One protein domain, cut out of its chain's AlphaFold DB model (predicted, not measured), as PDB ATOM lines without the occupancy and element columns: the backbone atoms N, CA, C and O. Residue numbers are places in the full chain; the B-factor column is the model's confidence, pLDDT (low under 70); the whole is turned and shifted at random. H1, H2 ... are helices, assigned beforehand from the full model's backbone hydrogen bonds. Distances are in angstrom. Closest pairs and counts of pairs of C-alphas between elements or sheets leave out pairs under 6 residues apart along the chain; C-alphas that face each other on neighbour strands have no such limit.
ATOM      1  N   LEU A  31     145.009 217.799 160.879       81.44
ATOM      2  CA  LEU A  31     145.679 217.922 162.169       81.44
ATOM      3  C   LEU A  31     145.939 219.400 162.468       81.44
ATOM      4  O   LEU A  31     146.398 220.145 161.601       81.44
ATOM      5  N   TYR A  32     145.669 219.820 163.701       84.75
ATOM      6  CA  TYR A  32     146.032 221.154 164.170       84.75
ATOM      7  C   TYR A  32     147.470 221.130 164.687       84.75
ATOM      8  O   TYR A  32     147.743 220.613 165.766       84.75
ATOM      9  N   LEU A  33     148.395 221.679 163.898       88.50
ATOM     10  CA  LEU A  33     149.818 221.730 164.234       88.50
ATOM     11  C   LEU A  33     150.245 223.166 164.557       88.50
ATOM     12  O   LEU A  33     150.173 224.065 163.711       88.50
ATOM     13  N   GLY A  34     150.732 223.369 165.783       91.81
ATOM     14  CA  GLY A  34     151.305 224.640 166.221       91.81
ATOM     15  C   GLY A  34     152.514 225.055 165.376       91.81
ATOM     16  O   GLY A  34     153.144 224.235 164.703       91.81
ATOM     17  N   ARG A  35     152.859 226.350 165.400       91.69
ATOM     18  CA  ARG A  35     153.988 226.888 164.617       91.69
ATOM     19  C   ARG A  35     155.313 226.191 164.949       91.69
ATOM     20  O   ARG A  35     156.040 225.841 164.024       91.69
ATOM     21  N   ASP A  36     155.579 225.955 166.231       94.38
ATOM     22  CA  ASP A  36     156.769 225.233 166.705       94.38
ATOM     23  C   ASP A  36     156.858 223.822 166.096       94.38
ATOM     24  O   ASP A  36     157.863 223.466 165.479       94.38
ATOM     25  N   THR A  37     155.769 223.047 166.150       93.31
ATOM     26  CA  THR A  37     155.703 221.708 165.548       93.31
ATOM     27  C   THR A  37     155.939 221.754 164.041       93.31
ATOM     28  O   THR A  37     156.755 220.990 163.529       93.31
ATOM     29  N   ARG A  38     155.283 222.672 163.318       93.00
ATOM     30  CA  ARG A  38     155.475 222.817 161.863       93.00
ATOM     31  C   ARG A  38     156.928 223.142 161.508       93.00
ATOM     32  O   ARG A  38     157.450 222.590 160.542       93.00
ATOM     33  N   GLN A  39     157.592 223.992 162.292       93.06
ATOM     34  CA  GLN A  39     159.012 224.314 162.112       93.06
ATOM     35  C   GLN A  39     159.915 223.104 162.369       93.06
ATOM     36  O   GLN A  39     160.786 222.812 161.551       93.06
ATOM     37  N   LYS A  40     159.683 222.362 163.456       94.69
ATOM     38  CA  LYS A  40     160.441 221.141 163.765       94.69
ATOM     39  C   LYS A  40     160.277 220.083 162.676       94.69
ATOM     40  O   LYS A  40     161.278 219.548 162.211       94.69
ATOM     41  N   LEU A  41     159.052 219.839 162.205       93.62
ATOM     42  CA  LEU A  41     158.805 218.889 161.117       93.62
ATOM     43  C   LEU A  41     159.518 219.305 159.822       93.62
ATOM     44  O   LEU A  41     160.145 218.464 159.184       93.62
ATOM     45  N   ALA A  42     159.503 220.595 159.471       92.44
ATOM     46  CA  ALA A  42     160.221 221.107 158.302       92.44
ATOM     47  C   ALA A  42     161.745 220.897 158.403       92.44
ATOM     48  O   ALA A  42     162.382 220.488 157.427       92.44
ATOM     49  N   LEU A  43     162.329 221.144 159.581       92.69
ATOM     50  CA  LEU A  43     163.756 220.924 159.840       92.69
ATOM     51  C   LEU A  43     164.121 219.439 159.795       92.69
ATOM     52  O   LEU A  43     165.123 219.076 159.175       92.69
ATOM     53  N   ILE A  44     163.300 218.577 160.400       92.56
ATOM     54  CA  ILE A  44     163.500 217.125 160.366       92.56
ATOM     55  C   ILE A  44     163.387 216.616 158.927       92.56
ATOM     56  O   ILE A  44     164.283 215.907 158.480       92.56
ATOM     57  N   ALA A  45     162.374 217.035 158.162       90.75
ATOM     58  CA  ALA A  45     162.234 216.669 156.752       90.75
ATOM     59  C   ALA A  45     163.480 217.060 155.952       90.75
ATOM     60  O   ALA A  45     164.096 216.214 155.308       90.75
ATOM     61  N   ARG A  46     163.931 218.318 156.075       89.69
ATOM     62  CA  ARG A  46     165.162 218.796 155.428       89.69
ATOM     63  C   ARG A  46     166.371 217.944 155.815       89.69
ATOM     64  O   ARG A  46     167.212 217.674 154.961       89.69
ATOM     65  N   LYS A  47     166.455 217.521 157.077       87.12
ATOM     66  CA  LYS A  47     167.548 216.692 157.586       87.12
ATOM     67  C   LYS A  47     167.499 215.252 157.075       87.12
ATOM     68  O   LYS A  47     168.557 214.692 156.816       87.12
ATOM     69  N   LEU A  48     166.310 214.667 156.958       83.69
ATOM     70  CA  LEU A  48     166.115 213.273 156.561       83.69
ATOM     71  C   LEU A  48     166.174 213.075 155.050       83.69
ATOM     72  O   LEU A  48     166.698 212.066 154.591       83.69
ATOM     73  N   THR A  49     165.624 214.010 154.277       78.56
ATOM     74  CA  THR A  49     165.422 213.825 152.835       78.56
ATOM     75  C   THR A  49     166.268 214.766 151.981       78.56
ATOM     76  O   THR A  49     166.311 214.618 150.764       78.56
ATOM     77  N   GLY A  50     166.903 215.778 152.582       79.94
ATOM     78  CA  GLY A  50     167.499 216.900 151.848       79.94
ATOM     79  C   GLY A  50     166.458 217.861 151.256       79.94
ATOM     80  O   GLY A  50     166.781 219.006 150.937       79.94
ATOM     81  N   ALA A  51     165.189 217.458 151.183       79.50
ATOM     82  CA  ALA A  51     164.068 218.240 150.691       79.50
ATOM     83  C   ALA A  51     163.136 218.587 151.862       79.50
ATOM     84  O   ALA A  51     162.312 217.790 152.301       79.50
ATOM     85  N   GLY A  52     163.283 219.803 152.391       83.75
ATOM     86  CA  GLY A  52     162.365 220.320 153.402       83.75
ATOM     87  C   GLY A  52     161.026 220.746 152.801       83.75
ATOM     88  O   GLY A  52     160.781 220.632 151.597       83.75
ATOM     89  N   PHE A  53     160.178 221.309 153.647       87.62
ATOM     90  CA  PHE A  53     158.982 222.032 153.231       87.62
ATOM     91  C   PHE A  53     158.854 223.327 154.031       87.62
ATOM     92  O   PHE A  53     159.498 223.501 155.066       87.62
ATOM     93  N   SER A  54     158.051 224.263 153.532       86.50
ATOM     94  CA  SER A  54     157.787 225.501 154.260       86.50
ATOM     95  C   SER A  54     156.849 225.210 155.433       86.50
ATOM     96  O   SER A  54     155.822 224.562 155.227       86.50
ATOM     97  N   PRO A  55     157.123 225.728 156.643       86.06
ATOM     98  CA  PRO A  55     156.174 225.639 157.744       86.06
ATOM     99  C   PRO A  55     154.806 226.229 157.377       86.06
ATOM    100  O   PRO A  55     153.792 225.711 157.834       86.06
ATOM    101  N   ASP A  56     154.767 227.274 156.543       83.69
ATOM    102  CA  ASP A  56     153.543 228.002 156.178       83.69
ATOM    103  C   ASP A  56     152.849 227.438 154.931       83.69
ATOM    104  O   ASP A  56     151.632 227.548 154.802       83.69
ATOM    105  N   LYS A  57     153.600 226.773 154.045       82.50
ATOM    106  CA  LYS A  57     153.063 225.949 152.945       82.50
ATOM    107  C   LYS A  57     153.351 224.481 153.242       82.50
ATOM    108  O   LYS A  57     154.266 223.888 152.673       82.50
ATOM    109  N   PHE A  58     152.600 223.958 154.206       80.75
ATOM    110  CA  PHE A  58     152.824 222.649 154.806       80.75
ATOM    111  C   PHE A  58     152.568 221.520 153.798       80.75
ATOM    112  O   PHE A  58     151.447 221.343 153.322       80.75
ATOM    113  N   ASP A  59     153.617 220.766 153.481       87.00
ATOM    114  CA  ASP A  59     153.551 219.597 152.605       87.00
ATOM    115  C   ASP A  59     153.091 218.389 153.429       87.00
ATOM    116  O   ASP A  59     153.844 217.857 154.246       87.00
ATOM    117  N   ALA A  60     151.821 218.009 153.268       85.00
ATOM    118  CA  ALA A  60     151.179 217.004 154.108       85.00
ATOM    119  C   ALA A  60     151.803 215.608 153.965       85.00
ATOM    120  O   ALA A  60     151.872 214.885 154.954       85.00
ATOM    121  N   GLU A  61     152.277 215.243 152.772       84.31
ATOM    122  CA  GLU A  61     152.873 213.925 152.520       84.31
ATOM    123  C   GLU A  61     154.239 213.825 153.197       84.31
ATOM    124  O   GLU A  61     154.464 212.942 154.022       84.31
ATOM    125  N   LYS A  62     155.112 214.816 152.978       86.44
ATOM    126  CA  LYS A  62     156.417 214.860 153.661       86.44
ATOM    127  C   LYS A  62     156.278 214.974 155.174       86.44
ATOM    128  O   LYS A  62     157.112 214.467 155.921       86.44
ATOM    129  N   ALA A  63     155.255 215.681 155.642       89.19
ATOM    130  CA  ALA A  63     154.966 215.756 157.062       89.19
ATOM    131  C   ALA A  63     154.504 214.408 157.622       89.19
ATOM    132  O   ALA A  63     154.946 214.046 158.710       89.19
ATOM    133  N   ALA A  64     153.658 213.672 156.898       88.94
ATOM    134  CA  ALA A  64     153.226 212.334 157.288       88.94
ATOM    135  C   ALA A  64     154.418 211.376 157.393       88.94
ATOM    136  O   ALA A  64     154.546 210.703 158.410       88.94
ATOM    137  N   ASP A  65     155.348 211.406 156.435       89.31
ATOM    138  CA  ASP A  65     156.585 210.613 156.472       89.31
ATOM    139  C   ASP A  65     157.411 210.879 157.744       89.31
ATOM    140  O   ASP A  65     157.839 209.952 158.441       89.31
ATOM    141  N   VAL A  66     157.613 212.158 158.087       91.62
ATOM    142  CA  VAL A  66     158.324 212.545 159.316       91.62
ATOM    143  C   VAL A  66     157.554 212.109 160.559       91.62
ATOM    144  O   VAL A  66     158.153 211.556 161.480       91.62
ATOM    145  N   LEU A  67     156.242 212.347 160.596       92.56
ATOM    146  CA  LEU A  67     155.389 211.955 161.715       92.56
ATOM    147  C   LEU A  67     155.434 210.443 161.929       92.56
ATOM    148  O   LEU A  67     155.628 210.011 163.056       92.56
ATOM    149  N   SER A  68     155.346 209.649 160.867       91.50
ATOM    150  CA  SER A  68     155.483 208.197 160.915       91.50
ATOM    151  C   SER A  68     156.829 207.755 161.488       91.50
ATOM    152  O   SER A  68     156.869 206.910 162.382       91.50
ATOM    153  N   ALA A  69     157.938 208.357 161.048       92.12
ATOM    154  CA  ALA A  69     159.254 208.058 161.611       92.12
ATOM    155  C   ALA A  69     159.353 208.434 163.102       92.12
ATOM    156  O   ALA A  69     159.908 207.670 163.894       92.12
ATOM    157  N   CYS A  70     158.809 209.590 163.498       92.62
ATOM    158  CA  CYS A  70     158.769 210.039 164.889       92.62
ATOM    159  C   CYS A  70     157.871 209.155 165.764       92.62
ATOM    160  O   CYS A  70     158.255 208.836 166.885       92.62
ATOM    161  N   VAL A  71     156.710 208.730 165.262       92.50
ATOM    162  CA  VAL A  71     155.797 207.827 165.972       92.50
ATOM    163  C   VAL A  71     156.457 206.474 166.183       92.50
ATOM    164  O   VAL A  71     156.499 206.030 167.318       92.50
ATOM    165  N   ASN A  72     157.069 205.870 165.157       91.56
ATOM    166  CA  ASN A  72     157.803 204.608 165.325       91.56
ATOM    167  C   ASN A  72     158.952 204.740 166.330       91.56
ATOM    168  O   ASN A  72     159.238 203.812 167.078       91.56
ATOM    169  N   HIS A  73     159.618 205.897 166.356       91.44
ATOM    170  CA  HIS A  73     160.662 206.154 167.340       91.44
ATOM    171  C   HIS A  73     160.102 206.148 168.755       91.44
ATOM    172  O   HIS A  73     160.620 205.436 169.603       91.44
ATOM    173  N   MET A  74     159.051 206.933 168.993       90.44
ATOM    174  CA  MET A  74     158.423 207.028 170.307       90.44
ATOM    175  C   MET A  74     157.764 205.714 170.722       90.44
ATOM    176  O   MET A  74     157.865 205.343 171.879       90.44
ATOM    177  N   PHE A  75     157.126 205.000 169.796       88.62
ATOM    178  CA  PHE A  75     156.505 203.703 170.051       88.62
ATOM    179  C   PHE A  75     157.547 202.690 170.526       88.62
ATOM    180  O   PHE A  75     157.382 202.129 171.599       88.62
ATOM    181  N   ASN A  76     158.650 202.524 169.790       87.62
ATOM    182  CA  ASN A  76     159.696 201.565 170.155       87.62
ATOM    183  C   ASN A  76     160.493 201.978 171.409       87.62
ATOM    184  O   ASN A  76     161.116 201.128 172.030       87.62
ATOM    185  N   ASP A  77     160.550 203.275 171.731       86.62
ATOM    186  CA  ASP A  77     161.240 203.793 172.923       86.62
ATOM    187  C   ASP A  77     160.381 203.647 174.190       86.62
ATOM    188  O   ASP A  77     160.892 203.309 175.254       86.62
ATOM    189  N   LEU A  78     159.069 203.881 174.069       83.19
ATOM    190  CA  LEU A  78     158.126 203.828 175.189       83.19
ATOM    191  C   LEU A  78     157.574 202.430 175.458       83.19
ATOM    192  O   LEU A  78     157.169 202.171 176.586       83.19
ATOM    193  N   LEU A  79     157.482 201.575 174.437       78.50
ATOM    194  CA  LEU A  79     156.852 200.261 174.523       78.50
ATOM    195  C   LEU A  79     157.880 199.194 174.145       78.50
ATOM    196  O   LEU A  79     158.197 199.000 172.971       78.50
ATOM    197  N   ASN A  80     158.404 198.498 175.154       67.12
ATOM    198  CA  ASN A  80     159.304 197.364 174.941       67.12
ATOM    199  C   ASN A  80     158.528 196.093 174.550       67.12
ATOM    200  O   ASN A  80     157.321 195.978 174.796       67.12
ATOM    201  N   GLU A  81     159.231 195.105 173.978       58.97
ATOM    202  CA  GLU A  81     158.667 193.787 173.637       58.97
ATOM    203  C   GLU A  81     158.152 193.125 174.929       58.97
ATOM    204  O   GLU A  81     158.931 192.650 175.751       58.97
ATOM    205  N   GLY A  82     156.830 193.165 175.151       56.31
ATOM    206  CA  GLY A  82     156.161 192.598 176.332       56.31
ATOM    207  C   GLY A  82     155.205 193.535 177.087       56.31
ATOM    208  O   GLY A  82     154.399 193.048 177.883       56.31
ATOM    209  N   GLU A  83     155.234 194.851 176.847       61.84
ATOM    210  CA  GLU A  83     154.330 195.807 177.521       61.84
ATOM    211  C   GLU A  83     152.985 196.002 176.803       61.84
ATOM    212  O   GLU A  83     151.992 196.358 177.441       61.84
ATOM    213  N   LEU A  84     152.920 195.690 175.504       61.22
ATOM    214  CA  LEU A  84     151.707 195.795 174.681       61.22
ATOM    215  C   LEU A  84     150.559 194.914 175.197       61.22
ATOM    216  O   LEU A  84     149.413 195.358 175.234       61.22
ATOM    217  N   ASN A  85     150.874 193.729 175.728       55.03
ATOM    218  CA  ASN A  85     149.891 192.771 176.255       55.03
ATOM    219  C   ASN A  85     149.132 193.284 177.491       55.03
ATOM    220  O   ASN A  85     148.211 192.624 177.972       55.03
ATOM    221  N   ARG A  86     149.533 194.436 178.046       55.75
ATOM    222  CA  ARG A  86     148.926 195.036 179.241       55.75
ATOM    223  C   ARG A  86     147.916 196.138 178.925       55.75
ATOM    224  O   ARG A  86     147.247 196.599 179.849       55.75
ATOM    225  N   ILE A  87     147.783 196.563 177.665       62.50
ATOM    226  CA  ILE A  87     146.872 197.650 177.284       62.50
ATOM    227  C   ILE A  87     145.624 197.061 176.621       62.50
ATOM    228  O   ILE A  87     145.614 196.709 175.445       62.50
ATOM    229  N   TYR A  88     144.555 196.936 177.410       52.97
ATOM    230  CA  TYR A  88     143.297 196.329 176.980       52.97
ATOM    231  C   TYR A  88     142.670 197.074 175.791       52.97
ATOM    232  O   TYR A  88     142.480 198.289 175.842       52.97
ATOM    233  N   GLY A  89     142.294 196.329 174.747       59.22
ATOM    234  CA  GLY A  89     141.585 196.856 173.577       59.22
ATOM    235  C   GLY A  89     142.471 197.429 172.467       59.22
ATOM    236  O   GLY A  89     141.926 197.950 171.496       59.22
ATOM    237  N   LEU A  90     143.799 197.330 172.581       62.72
ATOM    238  CA  LEU A  90     144.718 197.626 171.480       62.72
ATOM    239  C   LEU A  90     145.234 196.329 170.857       62.72
ATOM    240  O   LEU A  90     145.597 195.393 171.565       62.72
ATOM    241  N   GLU A  91     145.251 196.283 169.527       64.31
ATOM    242  CA  GLU A  91     145.869 195.188 168.780       64.31
ATOM    243  C   GLU A  91     147.393 195.208 168.964       64.31
ATOM    244  O   GLU A  91     147.993 196.260 169.200       64.31
ATOM    245  N   GLU A  92     148.037 194.047 168.846       69.25
ATOM    246  CA  GLU A  92     149.495 193.992 168.757       69.25
ATOM    247  C   GLU A  92     149.946 194.649 167.444       69.25
ATOM    248  O   GLU A  92     149.568 194.223 166.352       69.25
ATOM    249  N   TYR A  93     150.776 195.687 167.551       77.69
ATOM    250  CA  TYR A  93     151.367 196.365 166.398       77.69
ATOM    251  C   TYR A  93     152.857 196.026 166.278       77.69
ATOM    252  O   TYR A  93     153.574 196.037 167.282       77.69
TER     253      TYR A  93
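Overview. This is residues 31 to 93 of the 191 residues of an uncharacterized protein of Salmonella enterica subsp. enterica serovar Brandenburg (UniProt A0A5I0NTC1). Two helices make a loose T: H1 is the crossbar, and the first part of H2 passes across it at about a right angle before the rest runs away as the stem. Residues 50 to 59 fold back beside H1 to reach the start of H2, and at the far end of the stem residues 79 to 93 form a hooked tail, of which 79 to 83 and 85 to 91 stand free. Along the 63 printed residues come two named helices, H1 then H2, and no named strand; the class is all helix. The whole is loose and elongated, with a radius of gyration of the C-alphas of 14.7 A and spans of 40 by 24 by 18 A.

Arrangement. Go from Leu 31 to H1, residues 35 to 49, then through a short link of 10 residues to H2, residues 60 to 78. H1 and H2 touch, and their closest C-alphas, those of Ala 45 and Val 66, are 6.2 A apart. H1 touches H2 with residues 41 to 45 alone, and H2 touches H1 with residues 62 to 67 alone. Their lines are about perpendicular, at 89 degrees. In H1 and H2 every O i to N i+4 pair is within hydrogen-bond range.

Along the chain. Find C-alpha 35 at (153.988, 226.888, 164.617); from there H1 runs 21.0 A to C-alpha 49. Find C-alpha 60 at (151.179, 217.004, 154.108); from there H2, 19 residues, runs 25.8 A to C-alpha 78 at (158.126, 203.828, 175.189).

Size, cuts and confidence. Look at Lys 57 and Gly 82 for the two C-alphas farthest apart, 40.9 A. The printed part has no cut. In the B-factor column, residues 80 to 92 are under 70, and the mean pLDDT of the printed part is 82.3.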